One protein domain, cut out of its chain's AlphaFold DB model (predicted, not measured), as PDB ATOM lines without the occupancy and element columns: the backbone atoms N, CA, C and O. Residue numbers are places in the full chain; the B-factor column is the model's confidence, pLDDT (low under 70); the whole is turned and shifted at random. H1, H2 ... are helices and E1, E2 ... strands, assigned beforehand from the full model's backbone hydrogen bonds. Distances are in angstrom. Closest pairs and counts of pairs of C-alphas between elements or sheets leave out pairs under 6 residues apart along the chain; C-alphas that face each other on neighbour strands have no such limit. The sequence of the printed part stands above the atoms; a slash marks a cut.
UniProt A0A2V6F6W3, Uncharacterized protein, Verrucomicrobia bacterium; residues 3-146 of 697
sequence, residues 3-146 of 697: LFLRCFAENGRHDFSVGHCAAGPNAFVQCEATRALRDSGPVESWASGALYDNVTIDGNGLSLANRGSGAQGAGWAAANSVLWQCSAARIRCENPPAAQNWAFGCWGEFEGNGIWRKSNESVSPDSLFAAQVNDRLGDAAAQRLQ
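AT A GLANCE: This is residues 3 to 146 of the 697 residues of an uncharacterized protein of Verrucomicrobia bacterium (UniProt A0A2V6F6W3). The chain is wound in stacked turns, a small solenoid in which two sheets of parallel strands face each other, with two short helices, H1 and H2, off to one side after the last turn. From E1 to E10, each turn goes from a strand of the sheet E1 E3 E5 E7 E9 E11 through a tight link to a strand of the sheet E2 E4 E6 E8 E10, and then returns. The printed part has 144 residues with eleven named strands followed by two named helices; under half of the residues are in these elements, and the class is mixed. It is compact, with a radius of gyration of the C-alphas of 14.3 A and spans of 46 by 34 by 27 A.

HOW THE PARTS SIT: The first sheet runs E1 (residues 3 to 5), E3 (23 to 29), E5 (47 to 53), E7 (81 to 84), E9 (101 to 104), E11 (115 to 117), and its neighbours are parallel. Within hydrogen-bond range are N 4 and O 27 at 2.8 A, N 28 and O 51 at 2.8 A, N 82 and O 50 at 2.9 A, N 83 and O 102 at 2.9 A, and N 103 and O 115 at 2.9 A. The second sheet, also parallel, runs E2 (8 to 10), E4 (32 to 34), E6 (56 to 64), E8 (87 to 93), E10 (107 to 111). Its pairs within range include N 9 and O 32 at 2.9 A, N 33 and O 56 at 2.9 A, N 62 and O 90 at 3.0 A, and N 91 and O 109 at 2.7 A. The sheets form a sandwich, two sheets face to face, with their facing parts 10.3 A centre to centre. E6 bends by 128 degrees at residue 59. H1 (128 to 137) only grazes the first sheet, with residues 128 to 130; the C-alphas of Asp 53 and Leu 128, the closest of E5 and H1, are 6.7 A apart. H1 and H2 (139 to 143) touch, closest at the C-alphas of Asn 134 and Ala 142, 5.2 A. Every O i to N i+4 pair is within hydrogen-bond range in H2, and 5 of 6 in H1.

IN THESE COORDINATES: E1 begins at C-alpha 3, (291.634, 181.942, 114.073). The longer strands are E3, 17.5 A, E5, 16.4 A, E6, 14.7 A, and E8, 12.7 A. H1 measures 14.0 A; H2 ends at C-alpha 143, (301.000, 173.553, 123.164).

THE WHOLE: The C-alphas of Ser 69 and Ala 140 are the two farthest apart, 46.2 A. The printed part has no cut. The links E2 to E3, E4 to E5 and E6 to E7 are long. The mean pLDDT of the printed part is 94.2, and no printed residue is under 70.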
ATOM      1  N   LEU A   3     290.417 181.684 113.302       95.44
ATOM      2  CA  LEU A   3     291.634 181.942 114.073       95.44
ATOM      3  C   LEU A   3     292.707 182.521 113.151       95.44
ATOM      4  O   LEU A   3     293.160 181.853 112.225       95.44
ATOM      5  N   PHE A   4     293.139 183.734 113.466       97.25
ATOM      6  CA  PHE A   4     294.325 184.380 112.927       97.25
ATOM      7  C   PHE A   4     295.406 184.280 114.007       97.25
ATOM      8  O   PHE A   4     295.233 184.806 115.105       97.25
ATOM      9  N   LEU A   5     296.482 183.542 113.739       96.38
ATOM     10  CA  LEU A   5     297.495 183.179 114.733       96.38
ATOM     11  C   LEU A   5     298.873 183.596 114.226       96.38
ATOM     12  O   LEU A   5     299.332 183.056 113.221       96.38
ATOM     13  N   ARG A   6     299.534 184.521 114.932       95.56
ATOM     14  CA  ARG A   6     300.820 185.113 114.519       95.56
ATOM     15  C   ARG A   6     300.794 185.697 113.109       95.56
ATOM     16  O   ARG A   6     301.617 185.367 112.261       95.56
ATOM     17  N   CYS A   7     299.841 186.592 112.873       97.06
ATOM     18  CA  CYS A   7     299.876 187.461 111.707       97.06
ATOM     19  C   CYS A   7     300.787 188.662 111.998       97.06
ATOM     20  O   CYS A   7     300.658 189.294 113.046       97.06
ATOM     21  N   PHE A   8     301.683 188.975 111.064       97.06
ATOM     22  CA  PHE A   8     302.476 190.203 111.067       97.06
ATOM     23  C   PHE A   8     302.000 191.110 109.930       97.06
ATOM     24  O   PHE A   8     301.718 190.619 108.835       97.06
ATOM     25  N   ALA A   9     301.909 192.410 110.191       96.44
ATOM     26  CA  ALA A   9     301.536 193.435 109.222       96.44
ATOM     27  C   ALA A   9     302.452 194.657 109.368       96.44
ATOM     28  O   ALA A   9     302.957 194.933 110.453       96.44
ATOM     29  N   GLU A  10     302.674 195.395 108.282       95.25
ATOM     30  CA  GLU A  10     303.553 196.563 108.281       95.25
ATOM     31  C   GLU A  10     303.053 197.640 107.306       95.25
ATOM     32  O   GLU A  10     302.719 197.336 106.160       95.25
ATOM     33  N   ASN A  11     303.026 198.902 107.756       94.31
ATOM     34  CA  ASN A  11     302.467 200.061 107.037       94.31
ATOM     35  C   ASN A  11     301.017 199.835 106.550       94.31
ATOM     36  O   ASN A  11     300.567 200.471 105.594       94.31
ATOM     37  N   GLY A  12     300.295 198.901 107.174       93.62
ATOM     38  CA  GLY A  12     298.939 198.542 106.796       93.62
ATOM     39  C   GLY A  12     297.905 199.528 107.327       93.62
ATOM     40  O   GLY A  12     298.207 200.564 107.927       93.62
ATOM     41  N   ARG A  13     296.641 199.231 107.033       92.81
ATOM     42  CA  ARG A  13     295.503 200.064 107.410       92.81
ATOM     43  C   ARG A  13     294.336 199.154 107.771       92.81
ATOM     44  O   ARG A  13     293.784 198.522 106.875       92.81
ATOM     45  N   HIS A  14     293.924 199.161 109.041       94.31
ATOM     46  CA  HIS A  14     292.939 198.207 109.580       94.31
ATOM     47  C   HIS A  14     293.470 196.757 109.524       94.31
ATOM     48  O   HIS A  14     292.818 195.840 109.031       94.31
ATOM     49  N   ASP A  15     294.709 196.595 109.990       96.69
ATOM     50  CA  ASP A  15     295.575 195.420 109.858       96.69
ATOM     51  C   ASP A  15     294.952 194.134 110.428       96.69
ATOM     52  O   ASP A  15     295.017 193.076 109.803       96.69
ATOM     53  N   PHE A  16     294.305 194.235 111.593       97.56
ATOM     54  CA  PHE A  16     293.567 193.143 112.229       97.56
ATOM     55  C   PHE A  16     292.116 193.574 112.441       97.56
ATOM     56  O   PHE A  16     291.774 194.218 113.435       97.56
ATOM     57  N   SER A  17     291.262 193.244 111.473       95.50
ATOM     58  CA  SER A  17     289.895 193.758 111.392       95.50
ATOM     59  C   SER A  17     288.900 192.730 110.859       95.50
ATOM     60  O   SER A  17     289.253 191.759 110.194       95.50
ATOM     61  N   VAL A  18     287.622 192.973 111.153       94.06
ATOM     62  CA  VAL A  18     286.469 192.220 110.636       94.06
ATOM     63  C   VAL A  18     285.419 193.197 110.099       94.06
ATOM     64  O   VAL A  18     285.250 194.289 110.652       94.06
ATOM     65  N   GLY A  19     284.768 192.816 108.998       90.00
ATOM     66  CA  GLY A  19     283.816 193.650 108.255       90.00
ATOM     67  C   GLY A  19     282.345 193.420 108.615       90.00
ATOM     68  O   GLY A  19     282.016 192.861 109.666       90.00
ATOM     69  N   HIS A  20     281.467 193.868 107.717       91.19
ATOM     70  CA  HIS A  20     280.023 193.958 107.913       91.19
ATOM     71  C   HIS A  20     279.390 192.645 108.395       91.19
ATOM     72  O   HIS A  20     279.578 191.583 107.801       91.19
ATOM     73  N   CYS A  21     278.613 192.735 109.479       91.12
ATOM     74  CA  CYS A  21     277.899 191.618 110.116       91.12
ATOM     75  C   CYS A  21     278.738 190.341 110.368       91.12
ATOM     76  O   CYS A  21     278.197 189.232 110.370       91.12
ATOM     77  N   ALA A  22     280.052 190.468 110.596       90.88
ATOM     78  CA  ALA A  22     280.943 189.324 110.788       90.88
ATOM     79  C   ALA A  22     280.554 188.465 112.011       90.88
ATOM     80  O   ALA A  22     280.763 188.844 113.168       90.88
ATOM     81  N   ALA A  23     280.023 187.269 111.742       86.69
ATOM     82  CA  ALA A  23     279.617 186.308 112.762       86.69
ATOM     83  C   ALA A  23     280.832 185.741 113.520       86.69
ATOM     84  O   ALA A  23     281.757 185.187 112.921       86.69
ATOM     85  N   GLY A  24     280.825 185.876 114.846       82.94
ATOM     86  CA  GLY A  24     281.862 185.340 115.725       82.94
ATOM     87  C   GLY A  24     281.735 183.840 116.040       82.94
ATOM     88  O   GLY A  24     280.798 183.170 115.600       82.94
ATOM     89  N   PRO A  25     282.669 183.291 116.839       88.31
ATOM     90  CA  PRO A  25     283.850 183.979 117.359       88.31
ATOM     91  C   PRO A  25     284.963 184.114 116.307       88.31
ATOM     92  O   PRO A  25     285.248 183.165 115.571       88.31
ATOM     93  N   ASN A  26     285.615 185.275 116.256       95.25
ATOM     94  CA  ASN A  26     286.788 185.530 115.409       95.25
ATOM     95  C   ASN A  26     287.945 185.983 116.304       95.25
ATOM     96  O   ASN A  26     287.801 186.974 117.014       95.25
ATOM     97  N   ALA A  27     289.058 185.250 116.301       97.69
ATOM     98  CA  ALA A  27     290.173 185.462 117.219       97.69
ATOM     99  C   ALA A  27     291.456 185.849 116.473       97.69
ATOM    100  O   ALA A  27     291.917 185.096 115.617       97.69
ATOM    101  N   PHE A  28     292.046 186.985 116.839       98.44
ATOM    102  CA  PHE A  28     293.407 187.383 116.483       98.44
ATOM    103  C   PHE A  28     294.303 187.122 117.693       98.44
ATOM    104  O   PHE A  28     294.117 187.738 118.741       98.44
ATOM    105  N   VAL A  29     295.237 186.180 117.568       98.12
ATOM    106  CA  VAL A  29     296.051 185.670 118.676       98.12
ATOM    107  C   VAL A  29     297.528 185.875 118.366       98.12
ATOM    108  O   VAL A  29     298.072 185.289 117.428       98.12
ATOM    109  N   GLN A  30     298.174 186.692 119.196       97.00
ATOM    110  CA  GLN A  30     299.575 187.083 119.102       97.00
ATOM    111  C   GLN A  30     299.921 187.663 117.722       97.00
ATOM    112  O   GLN A  30     300.812 187.163 117.048       97.00
ATOM    113  N   CYS A  31     299.189 188.690 117.286       97.88
ATOM    114  CA  CYS A  31     299.422 189.375 116.011       97.88
ATOM    115  C   CYS A  31     300.073 190.752 116.233       97.88
ATOM    116  O   CYS A  31     299.776 191.420 117.222       97.88
ATOM    117  N   GLU A  32     300.941 191.191 115.324       97.69
ATOM    118  CA  GLU A  32     301.715 192.436 115.460       97.69
ATOM    119  C   GLU A  32     301.642 193.269 114.176       97.69
ATOM    120  O   GLU A  32     301.953 192.772 113.096       97.69
ATOM    121  N   ALA A  33     301.214 194.528 114.295       97.00
ATOM    122  CA  ALA A  33     301.188 195.498 113.206       97.00
ATOM    123  C   ALA A  33     302.192 196.622 113.492       97.00
ATOM    124  O   ALA A  33     302.095 197.283 114.530       97.00
ATOM    125  N   THR A  34     303.141 196.853 112.584       93.94
ATOM    126  CA  THR A  34     304.146 197.920 112.701       93.94
ATOM    127  C   THR A  34     303.799 199.110 111.812       93.94
ATOM    128  O   THR A  34     303.347 198.956 110.675       93.94
ATOM    129  N   ARG A  35     304.044 200.330 112.313       90.25
ATOM    130  CA  ARG A  35     303.825 201.582 111.559       90.25
ATOM    131  C   ARG A  35     302.397 201.704 110.989       90.25
ATOM    132  O   ARG A  35     302.213 202.168 109.864       90.25
ATOM    133  N   ALA A  36     301.394 201.262 111.748       95.25
ATOM    134  CA  ALA A  36     300.010 201.176 111.288       95.25
ATOM    135  C   ALA A  36     299.440 202.560 110.914       95.25
ATOM    136  O   ALA A  36     299.563 203.533 111.660       95.25
ATOM    137  N   LEU A  37     298.780 202.649 109.756       93.94
ATOM    138  CA  LEU A  37     298.243 203.903 109.209       93.94
ATOM    139  C   LEU A  37     296.813 204.205 109.689       93.94
ATOM    140  O   LEU A  37     296.309 205.315 109.495       93.94
ATOM    141  N   ARG A  38     296.139 203.219 110.296       93.56
ATOM    142  CA  ARG A  38     294.848 203.353 110.986       93.56
ATOM    143  C   ARG A  38     294.710 202.337 112.104       93.56
ATOM    144  O   ARG A  38     295.449 201.365 112.181       93.56
ATOM    145  N   ASP A  39     293.700 202.562 112.926       94.56
ATOM    146  CA  ASP A  39     293.319 201.689 114.012       94.56
ATOM    147  C   ASP A  39     292.767 200.338 113.523       94.56
ATOM    148  O   ASP A  39     291.947 200.274 112.601       94.56
ATOM    149  N   SER A  40     293.209 199.262 114.172       97.50
ATOM    150  CA  SER A  40     292.663 197.906 114.016       97.50
ATOM    151  C   SER A  40     291.396 197.708 114.866       97.50
ATOM    152  O   SER A  40     290.992 198.590 115.629       97.50
ATOM    153  N   GLY A  41     290.749 196.548 114.749       96.19
ATOM    154  CA  GLY A  41     289.438 196.257 115.340       96.19
ATOM    155  C   GLY A  41     288.330 196.166 114.282       96.19
ATOM    156  O   GLY A  41     288.588 196.403 113.100       96.19
ATOM    157  N   PRO A  42     287.081 195.835 114.649       95.06
ATOM    158  CA  PRO A  42     285.962 195.806 113.706       95.06
ATOM    159  C   PRO A  42     285.750 197.159 113.009       95.06
ATOM    160  O   PRO A  42     285.768 198.210 113.659       95.06
ATOM    161  N   VAL A  43     285.573 197.147 111.684       92.81
ATOM    162  CA  VAL A  43     285.522 198.370 110.852       92.81
ATOM    163  C   VAL A  43     284.115 198.769 110.408       92.81
ATOM    164  O   VAL A  43     283.880 199.946 110.142       92.81
ATOM    165  N   GLU A  44     283.177 197.825 110.383       90.25
ATOM    166  CA  GLU A  44     281.801 198.001 109.907       90.25
ATOM    167  C   GLU A  44     280.806 197.420 110.926       90.25
ATOM    168  O   GLU A  44     281.163 196.556 111.729       90.25
ATOM    169  N   SER A  45     279.548 197.866 110.901       88.00
ATOM    170  CA  SER A  45     278.480 197.262 111.711       88.00
ATOM    171  C   SER A  45     278.112 195.868 111.193       88.00
ATOM    172  O   SER A  45     278.057 195.645 109.992       88.00
ATOM    173  N   TRP A  46     277.811 194.870 112.017       90.00
ATOM    174  CA  TRP A  46     277.999 194.751 113.464       90.00
ATOM    175  C   TRP A  46     278.735 193.430 113.705       90.00
ATOM    176  O   TRP A  46     278.174 192.357 113.472       90.00
ATOM    177  N   ALA A  47     279.995 193.482 114.140       93.31
ATOM    178  CA  ALA A  47     280.747 192.284 114.496       93.31
ATOM    179  C   ALA A  47     280.505 191.927 115.969       93.31
ATOM    180  O   ALA A  47     280.686 192.758 116.863       93.31
ATOM    181  N   SER A  48     280.123 190.675 116.229       93.88
ATOM    182  CA  SER A  48     279.875 190.165 117.584       93.88
ATOM    183  C   SER A  48     280.848 189.038 117.916       93.88
ATOM    184  O   SER A  48     280.983 188.102 117.128       93.88
ATOM    185  N   GLY A  49     281.506 189.090 119.077       94.50
ATOM    186  CA  GLY A  49     282.428 188.034 119.516       94.50
ATOM    187  C   GLY A  49     283.807 188.072 118.847       94.50
ATOM    188  O   GLY A  49     284.350 187.020 118.498       94.50
ATOM    189  N   ALA A  50     284.378 189.260 118.637       96.81
ATOM    190  CA  ALA A  50     285.780 189.392 118.255       96.81
ATOM    191  C   ALA A  50     286.689 189.295 119.496       96.81
ATOM    192  O   ALA A  50     286.443 189.950 120.509       96.81
ATOM    193  N   LEU A  51     287.751 188.496 119.413       98.12
ATOM    194  CA  LEU A  51     288.805 188.402 120.421       98.12
ATOM    195  C   LEU A  51     290.115 188.911 119.819       98.12
ATOM    196  O   LEU A  51     290.565 188.399 118.796       98.12
ATOM    197  N   TYR A  52     290.741 189.874 120.484       98.56
ATOM    198  CA  TYR A  52     292.118 190.279 120.231       98.56
ATOM    199  C   TYR A  52     292.922 189.882 121.466       98.56
ATOM    200  O   TYR A  52     292.620 190.315 122.575       98.56
ATOM    201  N   ASP A  53     293.894 188.998 121.283       98.12
ATOM    202  CA  ASP A  53     294.642 188.350 122.354       98.12
ATOM    203  C   ASP A  53     296.141 188.488 122.070       98.12
ATOM    204  O   ASP A  53     296.621 188.036 121.034       98.12
ATOM    205  N   ASN A  54     296.888 189.144 122.957       96.75
ATOM    206  CA  ASN A  54     298.299 189.503 122.774       96.75
ATOM    207  C   ASN A  54     298.586 190.314 121.486       96.75
ATOM    208  O   ASN A  54     299.687 190.215 120.940       96.75
ATOM    209  N   VAL A  55     297.621 191.106 121.000       97.88
ATOM    210  CA  VAL A  55     297.755 191.897 119.761       97.88
ATOM    211  C   VAL A  55     298.457 193.237 120.014       97.88
ATOM    212  O   VAL A  55     298.076 193.974 120.919       97.88
ATOM    213  N   THR A  56     299.450 193.564 119.188       96.50
ATOM    214  CA  THR A  56     300.244 194.805 119.262       96.50
ATOM    215  C   THR A  56     300.019 195.661 118.012       96.50
ATOM    216  O   THR A  56     300.187 195.157 116.902       96.50
ATOM    217  N   ILE A  57     299.697 196.950 118.175       97.50
ATOM    218  CA  ILE A  57     299.577 197.943 117.092       97.50
ATOM    219  C   ILE A  57     300.551 199.108 117.344       97.50
ATOM    220  O   ILE A  57     300.264 200.018 118.123       97.50
ATOM    221  N   ASP A  58     301.708 199.118 116.684       93.88
ATOM    222  CA  ASP A  58     302.639 200.251 116.750       93.88
ATOM    223  C   ASP A  58     302.222 201.376 115.785       93.88
ATOM    224  O   ASP A  58     302.041 201.159 114.586       93.88
ATOM    225  N   GLY A  59     302.101 202.598 116.312       89.06
ATOM    226  CA  GLY A  59     301.778 203.814 115.555       89.06
ATOM    227  C   GLY A  59     300.290 204.113 115.355       89.06
ATOM    228  O   GLY A  59     299.961 205.183 114.848       89.06
ATOM    229  N   ASN A  60     299.373 203.236 115.777       94.75
ATOM    230  CA  ASN A  60     297.938 203.537 115.746       94.75
ATOM    231  C   ASN A  60     297.132 202.802 116.822       94.75
ATOM    232  O   ASN A  60     297.701 202.227 117.748       94.75
ATOM    233  N   GLY A  61     295.802 202.888 116.743       95.69
ATOM    234  CA  GLY A  61     294.906 202.365 117.771       95.69
ATOM    235  C   GLY A  61     294.396 200.930 117.584       95.69
ATOM    236  O   GLY A  61     294.584 200.292 116.549       95.69
ATOM    237  N   LEU A  62     293.666 200.451 118.591       97.81
ATOM    238  CA  LEU A  62     292.862 199.225 118.552       97.81
ATOM    239  C   LEU A  62     291.469 199.543 119.115       97.81
ATOM    240  O   LEU A  62     291.363 200.043 120.233       97.81
ATOM    241  N   SER A  63     290.408 199.333 118.331       96.75
ATOM    242  CA  SER A  63     289.116 199.998 118.559       96.75
ATOM    243  C   SER A  63     287.914 199.042 118.530       96.75
ATOM    244  O   SER A  63     287.472 198.609 117.466       96.75
ATOM    245  N   LEU A  64     287.324 198.786 119.702       97.00
ATOM    246  CA  LEU A  64     285.989 198.197 119.882       97.00
ATOM    247  C   LEU A  64     284.991 199.325 120.199       97.00
ATOM    248  O   LEU A  64     284.702 199.590 121.364       97.00
ATOM    249  N   ALA A  65     284.533 200.047 119.172       94.69
ATOM    250  CA  ALA A  65     283.859 201.338 119.348       94.69
ATOM    251  C   ALA A  65     282.733 201.614 118.342       94.69
ATOM    252  O   ALA A  65     282.581 200.924 117.325       94.69
ATOM    253  N   ASN A  66     281.987 202.683 118.604       93.19
ATOM    254  CA  ASN A  66     281.150 203.350 117.625       93.19
ATOM    255  C   ASN A  66     282.028 204.140 116.633       93.19
ATOM    256  O   ASN A  66     282.826 204.993 117.011       93.19
ATOM    257  N   ARG A  67     281.874 203.868 115.336       91.19
ATOM    258  CA  ARG A  67     282.572 204.562 114.243       91.19
ATOM    259  C   ARG A  67     281.997 205.953 113.949       91.19
ATOM    260  O   ARG A  67     282.640 206.730 113.245       91.19
ATOM    261  N   GLY A  68     280.825 206.286 114.494       88.69
ATOM    262  CA  GLY A  68     280.145 207.562 114.278       88.69
ATOM    263  C   GLY A  68     279.814 207.779 112.800       88.69
ATOM    264  O   GLY A  68     279.313 206.877 112.133       88.69
ATOM    265  N   SER A  69     280.136 208.966 112.278       83.44
ATOM    266  CA  SER A  69     280.105 209.275 110.838       83.44
ATOM    267  C   SER A  69     281.290 208.683 110.054       83.44
ATOM    268  O   SER A  69     281.293 208.708 108.823       83.44
ATOM    269  N   GLY A  70     282.298 208.135 110.742       78.25
ATOM    270  CA  GLY A  70     283.385 207.379 110.129       78.25
ATOM    271  C   GLY A  70     282.899 206.070 109.498       78.25
ATOM    272  O   GLY A  70     281.795 205.603 109.769       78.25
ATOM    273  N   ALA A  71     283.729 205.486 108.625       79.56
ATOM    274  CA  ALA A  71     283.403 204.261 107.882       79.56
ATOM    275  C   ALA A  71     282.005 204.315 107.215       79.56
ATOM    276  O   ALA A  71     281.191 203.415 107.370       79.56
ATOM    277  N   GLN A  72     281.720 205.416 106.507       84.62
ATOM    278  CA  GLN A  72     280.440 205.681 105.827       84.62
ATOM    279  C   GLN A  72     279.199 205.677 106.747       84.62
ATOM    280  O   GLN A  72     278.088 205.427 106.290       84.62
ATOM    281  N   GLY A  73     279.367 205.979 108.040       84.31
ATOM    282  CA  GLY A  73     278.273 205.949 109.014       84.31
ATOM    283  C   GLY A  73     278.045 204.575 109.647       84.31
ATOM    284  O   GLY A  73     276.938 204.296 110.100       84.31
ATOM    285  N   ALA A  74     279.073 203.716 109.693       89.31
ATOM    286  CA  ALA A  74     278.967 202.341 110.188       89.31
ATOM    287  C   ALA A  74     278.418 202.206 111.622       89.31
ATOM    288  O   ALA A  74     277.951 201.127 111.979       89.31
ATOM    289  N   GLY A  75     278.456 203.253 112.453       92.38
ATOM    290  CA  GLY A  75     277.921 203.188 113.813       92.38
ATOM    291  C   GLY A  75     278.655 202.153 114.676       92.38
ATOM    292  O   GLY A  75     279.882 202.074 114.663       92.38
ATOM    293  N   TRP A  76     277.917 201.345 115.439       94.06
ATOM    294  CA  TRP A  76     278.489 200.313 116.311       94.06
ATOM    295  C   TRP A  76     279.113 199.157 115.517       94.06
ATOM    296  O   TRP A  76     278.404 198.292 115.004       94.06
ATOM    297  N   ALA A  77     280.447 199.124 115.459       94.94
ATOM    298  CA  ALA A  77     281.184 198.078 114.749       94.94
ATOM    299  C   ALA A  77     281.460 196.827 115.604       94.94
ATOM    300  O   ALA A  77     281.617 195.740 115.055       94.94
ATOM    301  N   ALA A  78     281.513 196.957 116.936       95.12
ATOM    302  CA  ALA A  78     281.943 195.894 117.847       95.12
ATOM    303  C   ALA A  78     280.976 195.673 119.020       95.12
ATOM    304  O   ALA A  78     280.640 196.615 119.739       95.12
ATOM    305  N   ALA A  79     280.617 194.415 119.275       94.88
ATOM    306  CA  ALA A  79     279.857 193.987 120.448       94.88
ATOM    307  C   ALA A  79     280.351 192.636 120.983       94.88
ATOM    308  O   ALA A  79     280.922 191.834 120.240       94.88
ATOM    309  N   ASN A  80     280.102 192.352 122.262       95.75
ATOM    310  CA  ASN A  80     280.449 191.089 122.928       95.75
ATOM    311  C   ASN A  80     281.916 190.671 122.700       95.75
ATOM    312  O   ASN A  80     282.214 189.488 122.555       95.75
ATOM    313  N   SER A  81     282.815 191.654 122.594       97.00
ATOM    314  CA  SER A  81     284.186 191.498 122.101       97.00
ATOM    315  C   SER A  81     285.220 191.842 123.176       97.00
ATOM    316  O   SER A  81     284.972 192.662 124.061       97.00
ATOM    317  N   VAL A  82     286.384 191.193 123.117       98.12
ATOM    318  CA  VAL A  82     287.391 191.204 124.188       98.12
ATOM    319  C   VAL A  82     288.760 191.609 123.649       98.12
ATOM    320  O   VAL A  82     289.219 191.074 122.640       98.12
ATOM    321  N   LEU A  83     289.430 192.505 124.373       98.62
ATOM    322  CA  LEU A  83     290.861 192.781 124.260       98.62
ATOM    323  C   LEU A  83     291.587 192.141 125.453       98.62
ATOM    324  O   LEU A  83     291.218 192.372 126.606       98.62
ATOM    325  N   TRP A  84     292.612 191.337 125.188       97.94
ATOM    326  CA  TRP A  84     293.400 190.627 126.197       97.94
ATOM    327  C   TRP A  84     294.894 190.844 125.942       97.94
ATOM    328  O   TRP A  84     295.387 190.525 124.863       97.94
ATOM    329  N   GLN A  85     295.618 191.419 126.902       95.19
ATOM    330  CA  GLN A  85     297.063 191.708 126.824       95.19
ATOM    331  C   GLN A  85     297.526 192.422 125.541       95.19
ATOM    332  O   GLN A  85     298.630 192.179 125.031       95.19
ATOM    333  N   CYS A  86     296.657 193.285 125.012       97.00
ATOM    334  CA  CYS A  86     296.893 194.052 123.797       97.00
ATOM    335  C   CYS A  86     297.601 195.379 124.097       97.00
ATOM    336  O   CYS A  86     297.397 195.973 125.157       97.00
ATOM    337  N   SER A  87     298.385 195.872 123.142       95.44
ATOM    338  CA  SER A  87     299.001 197.198 123.205       95.44
ATOM    339  C   SER A  87     298.764 197.979 121.917       95.44
ATOM    340  O   SER A  87     298.789 197.420 120.821       95.44
ATOM    341  N   ALA A  88     298.506 199.278 122.040       96.81
ATOM    342  CA  ALA A  88     298.339 200.182 120.905       96.81
ATOM    343  C   ALA A  88     298.710 201.612 121.316       96.81
ATOM    344  O   ALA A  88     298.742 201.908 122.506       96.81
ATOM    345  N   ALA A  89     298.907 202.529 120.364       93.75
ATOM    346  CA  ALA A  89     299.039 203.954 120.696       93.75
ATOM    347  C   ALA A  89     297.812 204.456 121.487       93.75
ATOM    348  O   ALA A  89     297.939 205.216 122.446       93.75
ATOM    349  N   ARG A  90     296.619 203.967 121.113       94.81
ATOM    350  CA  ARG A  90     295.350 204.236 121.797       94.81
ATOM    351  C   ARG A  90     294.384 203.059 121.694       94.81
ATOM    352  O   ARG A  90     294.113 202.570 120.599       94.81
ATOM    353  N   ILE A  91     293.824 202.619 122.812       97.31
ATOM    354  CA  ILE A  91     292.848 201.534 122.877       97.31
ATOM    355  C   ILE A  91     291.467 202.111 123.196       97.31
ATOM    356  O   ILE A  91     291.240 202.673 124.268       97.31
ATOM    357  N   ARG A  92     290.531 201.931 122.260       97.31
ATOM    358  CA  ARG A  92     289.114 202.265 122.433       97.31
ATOM    359  C   ARG A  92     288.320 201.015 122.783       97.31
ATOM    360  O   ARG A  92     288.336 200.043 122.027       97.31
ATOM    361  N   CYS A  93     287.589 201.054 123.891       97.94
ATOM    362  CA  CYS A  93     286.661 200.006 124.296       97.94
ATOM    363  C   CYS A  93     285.373 200.650 124.817       97.94
ATOM    364  O   CYS A  93     285.352 201.239 125.895       97.94
ATOM    365  N   GLU A  94     284.300 200.557 124.037       96.94
ATOM    366  CA  GLU A  94     282.989 201.140 124.324       96.94
ATOM    367  C   GLU A  94     281.914 200.051 124.376       96.94
ATOM    368  O   GLU A  94     281.978 199.066 123.643       96.94
ATOM    369  N   ASN A  95     280.895 200.243 125.211       96.81
ATOM    370  CA  ASN A  95     279.738 199.359 125.296       96.81
ATOM    371  C   ASN A  95     278.614 199.852 124.361       96.81
ATOM    372  O   ASN A  95     278.054 200.923 124.623       96.81
ATOM    373  N   PRO A  96     278.240 199.093 123.311       94.44
ATOM    374  CA  PRO A  96     277.042 199.378 122.524       94.44
ATOM    375  C   PRO A  96     275.756 199.162 123.350       94.44
ATOM    376  O   PRO A  96     275.769 198.446 124.353       94.44
ATOM    377  N   PRO A  97     274.604 199.715 122.926       92.25
ATOM    378  CA  PRO A  97     273.318 199.434 123.557       92.25
ATOM    379  C   PRO A  97     273.048 197.926 123.692       92.25
ATOM    380  O   PRO A  97     273.167 197.178 122.724       92.25
ATOM    381  N   ALA A  98     272.668 197.502 124.901       91.75
ATOM    382  CA  ALA A  98     272.328 196.122 125.270       91.75
ATOM    383  C   ALA A  98     273.426 195.043 125.086       91.75
ATOM    384  O   ALA A  98     273.129 193.859 125.238       91.75
ATOM    385  N   ALA A  99     274.687 195.411 124.833       95.19
ATOM    386  CA  ALA A  99     275.816 194.476 124.805       95.19
ATOM    387  C   ALA A  99     277.075 195.086 125.452       95.19
ATOM    388  O   ALA A  99     277.099 196.261 125.813       95.19
ATOM    389  N   GLN A 100     278.111 194.272 125.670       96.44
ATOM    390  CA  GLN A 100     279.320 194.681 126.397       96.44
ATOM    391  C   GLN A 100     280.589 194.398 125.592       96.44
ATOM    392  O   GLN A 100     280.621 193.461 124.805       96.44
ATOM    393  N   ASN A 101     281.634 195.192 125.806       97.94
ATOM    394  CA  ASN A 101     282.996 194.928 125.355       97.94
ATOM    395  C   ASN A 101     283.951 195.041 126.558       97.94
ATOM    396  O   ASN A 101     283.705 195.805 127.499       97.94
ATOM    397  N   TRP A 102     285.043 194.273 126.541       98.25
ATOM    398  CA  TRP A 102     285.976 194.158 127.669       98.25
ATOM    399  C   TRP A 102     287.427 194.396 127.252       98.25
ATOM    400  O   TRP A 102     287.820 194.067 126.134       98.25
ATOM    401  N   ALA A 103     288.241 194.901 128.179       98.31
ATOM    402  CA  ALA A 103     289.683 195.049 128.008       98.31
ATOM    403  C   ALA A 103     290.437 194.646 129.288       98.31
ATOM    404  O   ALA A 103     290.178 195.180 130.370       98.31
ATOM    405  N   PHE A 104     291.376 193.707 129.154       97.81
ATOM    406  CA  PHE A 104     292.157 193.117 130.245       97.81
ATOM    407  C   PHE A 104     293.659 193.210 129.958       97.81
ATOM    408  O   PHE A 104     294.096 192.827 128.871       97.81
ATOM    409  N   GLY A 105     294.465 193.672 130.919       94.12
ATOM    410  CA  GLY A 105     295.934 193.666 130.797       94.12
ATOM    411  C   GLY A 105     296.487 194.546 129.670       94.12
ATOM    412  O   GLY A 105     297.523 194.232 129.088       94.12
ATOM    413  N   CYS A 106     295.727 195.560 129.256       95.31
ATOM    414  CA  CYS A 106     295.997 196.341 128.051       95.31
ATOM    415  C   CYS A 106     296.869 197.575 128.340       95.31
ATOM    416  O   CYS A 106     296.848 198.087 129.459       95.31
ATOM    417  N   TRP A 107     297.603 198.040 127.323       93.31
ATOM    418  CA  TRP A 107     298.582 199.137 127.403       93.31
ATOM    419  C   TRP A 107     298.376 200.166 126.278       93.31
ATOM    420  O   TRP A 107     298.199 199.784 125.118       93.31
ATOM    421  N   GLY A 108     298.413 201.455 126.608       93.00
ATOM    422  CA  GLY A 108     298.205 202.585 125.699       93.00
ATOM    423  C   GLY A 108     297.269 203.658 126.264       93.00
ATOM    424  O   GLY A 108     296.791 203.567 127.389       93.00
ATOM    425  N   GLU A 109     296.951 204.680 125.470       92.00
ATOM    426  CA  GLU A 109     295.930 205.669 125.855       92.00
ATOM    427  C   GLU A 109     294.533 205.019 125.873       92.00
ATOM    428  O   GLU A 109     294.158 204.358 124.906       92.00
ATOM    429  N   PHE A 110     293.740 205.201 126.933       93.75
ATOM    430  CA  PHE A 110     292.455 204.501 127.103       93.75
ATOM    431  C   PHE A 110     291.237 205.403 126.871       93.75
ATOM    432  O   PHE A 110     291.082 206.435 127.520       93.75
ATOM    433  N   GLU A 111     290.328 204.971 125.995       94.94
ATOM    434  CA  GLU A 111     289.067 205.661 125.686       94.94
ATOM    435  C   GLU A 111     287.862 204.704 125.743       94.94
ATOM    436  O   GLU A 111     287.928 203.566 125.277       94.94
ATOM    437  N   GLY A 112     286.720 205.196 126.231       95.38
ATOM    438  CA  GLY A 112     285.428 204.506 126.137       95.38
ATOM    439  C   GLY A 112     284.926 203.843 127.428       95.38
ATOM    440  O   GLY A 112     285.664 203.596 128.382       95.38
ATOM    441  N   ASN A 113     283.618 203.576 127.453       96.06
ATOM    442  CA  ASN A 113     282.851 203.102 128.614       96.06
ATOM    443  C   ASN A 113     282.773 201.565 128.756       96.06
ATOM    444  O   ASN A 113     281.875 201.065 129.440       96.06
ATOM    445  N   GLY A 114     283.665 200.825 128.093       97.00
ATOM    446  CA  GLY A 114     283.808 199.371 128.185       97.00
ATOM    447  C   GLY A 114     284.264 198.881 129.564       97.00
ATOM    448  O   GLY A 114     284.559 199.658 130.475       97.00
ATOM    449  N   ILE A 115     284.319 197.560 129.746       97.38
ATOM    450  CA  ILE A 115     284.717 196.957 131.026       97.38
ATOM    451  C   ILE A 115     286.237 196.761 131.059       97.38
ATOM    452  O   ILE A 115     286.773 195.773 130.559       97.38
ATOM    453  N   TRP A 116     286.921 197.713 131.693       97.38
ATOM    454  CA  TRP A 116     288.374 197.730 131.875       97.38
ATOM    455  C   TRP A 116     288.824 196.989 133.139       97.38
ATOM    456  O   TRP A 116     288.235 197.156 134.214       97.38
ATOM    457  N   ARG A 117     289.902 196.204 133.048       96.38
ATOM    458  CA  ARG A 117     290.601 195.580 134.186       96.38
ATOM    459  C   ARG A 117     292.109 195.549 133.930       96.38
ATOM    460  O   ARG A 117     292.539 195.156 132.851       96.38
ATOM    461  N   LYS A 118     292.907 195.871 134.955       91.31
ATOM    462  CA  LYS A 118     294.376 195.724 134.921       91.31
ATOM    463  C   LYS A 118     295.044 196.435 133.731       91.31
ATOM    464  O   LYS A 118     295.935 195.888 133.099       91.31
ATOM    465  N   SER A 119     294.607 197.653 133.420       91.00
ATOM    466  CA  SER A 119     295.350 198.531 132.511       91.00
ATOM    467  C   SER A 119     296.754 198.800 133.066       91.00
ATOM    468  O   SER A 119     296.900 199.058 134.261       91.00
ATOM    469  N   ASN A 120     297.769 198.750 132.205       87.44
ATOM    470  CA  ASN A 120     299.188 198.974 132.524       87.44
ATOM    471  C   ASN A 120     299.754 198.007 133.579       87.44
ATOM    472  O   ASN A 120     300.625 198.358 134.384       87.44
ATOM    473  N   GLU A 121     299.256 196.771 133.541       86.44
ATOM    474  CA  GLU A 121     299.751 195.582 134.234       86.44
ATOM    475  C   GLU A 121     299.588 194.372 133.291       86.44
ATOM    476  O   GLU A 121     298.616 194.305 132.538       86.44
ATOM    477  N   SER A 122     300.488 193.389 133.332       85.94
ATOM    478  CA  SER A 122     300.237 192.071 132.734       85.94
ATOM    479  C   SER A 122     299.199 191.274 133.544       85.94
ATOM    480  O   SER A 122     299.035 191.462 134.752       85.94
ATOM    481  N   VAL A 123     298.504 190.339 132.891       90.31
ATOM    482  CA  VAL A 123     297.516 189.436 133.509       90.31
ATOM    483  C   VAL A 123     297.782 187.967 133.180       90.31
ATOM    484  O   VAL A 123     298.385 187.632 132.161       90.31
ATOM    485  N   SER A 124     297.290 187.084 134.050       89.94
ATOM    486  CA  SER A 124     297.269 185.632 133.844       89.94
ATOM    487  C   SER A 124     295.839 185.165 133.534       89.94
ATOM    488  O   SER A 124     294.909 185.666 134.173       89.94
ATOM    489  N   PRO A 125     295.631 184.184 132.633       93.31
ATOM    490  CA  PRO A 125     296.633 183.516 131.790       93.31
ATOM    491  C   PRO A 125     297.195 184.429 130.688       93.31
ATOM    492  O   PRO A 125     296.538 185.376 130.266       93.31
ATOM    493  N   ASP A 126     298.391 184.113 130.181       90.06
ATOM    494  CA  ASP A 126     299.075 184.919 129.158       90.06
ATOM    495  C   ASP A 126     298.187 185.177 127.940       90.06
ATOM    496  O   ASP A 126     298.065 186.317 127.500       90.06
ATOM    497  N   SER A 127     297.542 184.123 127.435       95.94
ATOM    498  CA  SER A 127     296.562 184.163 126.353       95.94
ATOM    499  C   SER A 127     295.262 183.520 126.822       95.94
ATOM    500  O   SER A 127     295.241 182.365 127.260       95.94
ATOM    501  N   LEU A 128     294.170 184.275 126.704       97.00
ATOM    502  CA  LEU A 128     292.817 183.806 126.988       97.00
ATOM    503  C   LEU A 128     292.409 182.693 126.015       97.00
ATOM    504  O   LEU A 128     291.821 181.697 126.431       97.00
ATOM    505  N   PHE A 129     292.772 182.819 124.736       97.12
ATOM    506  CA  PHE A 129     292.513 181.795 123.728       97.12
ATOM    507  C   PHE A 129     293.272 180.495 124.026       97.12
ATOM    508  O   PHE A 129     292.700 179.414 123.904       97.12
ATOM    509  N   ALA A 130     294.535 180.574 124.458       96.69
ATOM    510  CA  ALA A 130     295.316 179.394 124.825       96.69
ATOM    511  C   ALA A 130     294.724 178.658 126.038       96.69
ATOM    512  O   ALA A 130     294.646 177.429 126.015       96.69
ATOM    513  N   ALA A 131     294.236 179.389 127.046       97.12
ATOM    514  CA  ALA A 131     293.505 178.803 128.170       97.12
ATOM    515  C   ALA A 131     292.191 178.140 127.715       97.12
ATOM    516  O   ALA A 131     291.988 176.959 127.967       97.12
ATOM    517  N   GLN A 132     291.367 178.827 126.915       96.31
ATOM    518  CA  GLN A 132     290.120 178.277 126.350       96.31
ATOM    519  C   GLN A 132     290.327 177.095 125.380       96.31
ATOM    520  O   GLN A 132     289.392 176.337 125.091       96.31
ATOM    521  N   VAL A 133     291.529 176.943 124.817       96.88
ATOM    522  CA  VAL A 133     291.944 175.739 124.087       96.88
ATOM    523  C   VAL A 133     292.339 174.631 125.062       96.88
ATOM    524  O   VAL A 133     291.944 173.491 124.828       96.88
ATOM    525  N   ASN A 134     293.038 174.940 126.158       97.31
ATOM    526  CA  ASN A 134     293.384 173.957 127.186       97.31
ATOM    527  C   ASN A 134     292.135 173.379 127.872       97.31
ATOM    528  O   ASN A 134     291.896 172.178 127.796       97.31
ATOM    529  N   ASP A 135     291.268 174.237 128.417       97.44
ATOM    530  CA  ASP A 135     290.055 173.854 129.159       97.44
ATOM    531  C   ASP A 135     289.111 172.940 128.352       97.44
ATOM    532  O   ASP A 135     288.318 172.182 128.909       97.44
ATOM    533  N   ARG A 136     289.186 173.018 127.016       96.44
ATOM    534  CA  ARG A 136     288.315 172.307 126.072       96.44
ATOM    535  C   ARG A 136     288.980 171.121 125.367       96.44
ATOM    536  O   ARG A 136     288.261 170.240 124.906       96.44
ATOM    537  N   LEU A 137     290.306 171.122 125.200       97.12
ATOM    538  CA  LEU A 137     291.043 170.171 124.343       97.12
ATOM    539  C   LEU A 137     292.365 169.646 124.961       97.12
ATOM    540  O   LEU A 137     293.054 168.855 124.315       97.12
ATOM    541  N   GLY A 138     292.713 170.059 126.183       96.75
ATOM    542  CA  GLY A 138     293.894 169.635 126.946       96.75
ATOM    543  C   GLY A 138     295.220 170.291 126.536       96.75
ATOM    544  O   GLY A 138     295.341 170.906 125.471       96.75
ATOM    545  N   ASP A 139     296.254 170.116 127.370       94.88
ATOM    546  CA  ASP A 139     297.531 170.836 127.236       94.88
ATOM    547  C   ASP A 139     298.203 170.590 125.879       94.88
ATOM    548  O   ASP A 139     298.745 171.508 125.269       94.88
ATOM    549  N   ALA A 140     298.102 169.370 125.342       95.19
ATOM    550  CA  ALA A 140     298.634 169.011 124.025       95.19
ATOM    551  C   ALA A 140     297.938 169.743 122.853       95.19
ATOM    552  O   ALA A 140     298.485 169.835 121.750       95.19
ATOM    553  N   ALA A 141     296.731 170.282 123.046       94.88
ATOM    554  CA  ALA A 141     296.101 171.183 122.086       94.88
ATOM    555  C   ALA A 141     296.577 172.631 122.262       94.88
ATOM    556  O   ALA A 141     296.846 173.293 121.260       94.88
ATOM    557  N   ALA A 142     296.755 173.097 123.501       93.88
ATOM    558  CA  ALA A 142     297.278 174.434 123.781       93.88
ATOM    559  C   ALA A 142     298.749 174.583 123.342       93.88
ATOM    560  O   ALA A 142     299.108 175.564 122.695       93.88
ATOM    561  N   GLN A 143     299.592 173.575 123.585       91.75
ATOM    562  CA  GLN A 143     301.000 173.553 123.164       91.75
ATOM    563  C   GLN A 143     301.162 173.601 121.636       91.75
ATOM    564  O   GLN A 143     302.079 174.257 121.136       91.75
ATOM    565  N   ARG A 144     300.236 172.997 120.873       92.12
ATOM    566  CA  ARG A 144     300.209 173.096 119.399       92.12
ATOM    567  C   ARG A 144     299.958 174.512 118.879       92.12
ATOM    568  O   ARG A 144     300.242 174.762 117.711       92.12
ATOM    569  N   LEU A 145     299.491 175.449 119.712       92.31
ATOM    570  CA  LEU A 145     299.439 176.858 119.323       92.31
ATOM    571  C   LEU A 145     300.842 177.438 119.115       92.31
ATOM    572  O   LEU A 145     300.967 178.336 118.292       92.31
ATOM    573  N   GLN A 146     301.881 176.937 119.801       91.88
ATOM    574  CA  GLN A 146     303.268 177.423 119.714       91.88
ATOM    575  C   GLN A 146     303.370 178.961 119.792       91.88
ATOM    576  O   GLN A 146     303.855 179.619 118.871       91.88
TER     577      GLN A 146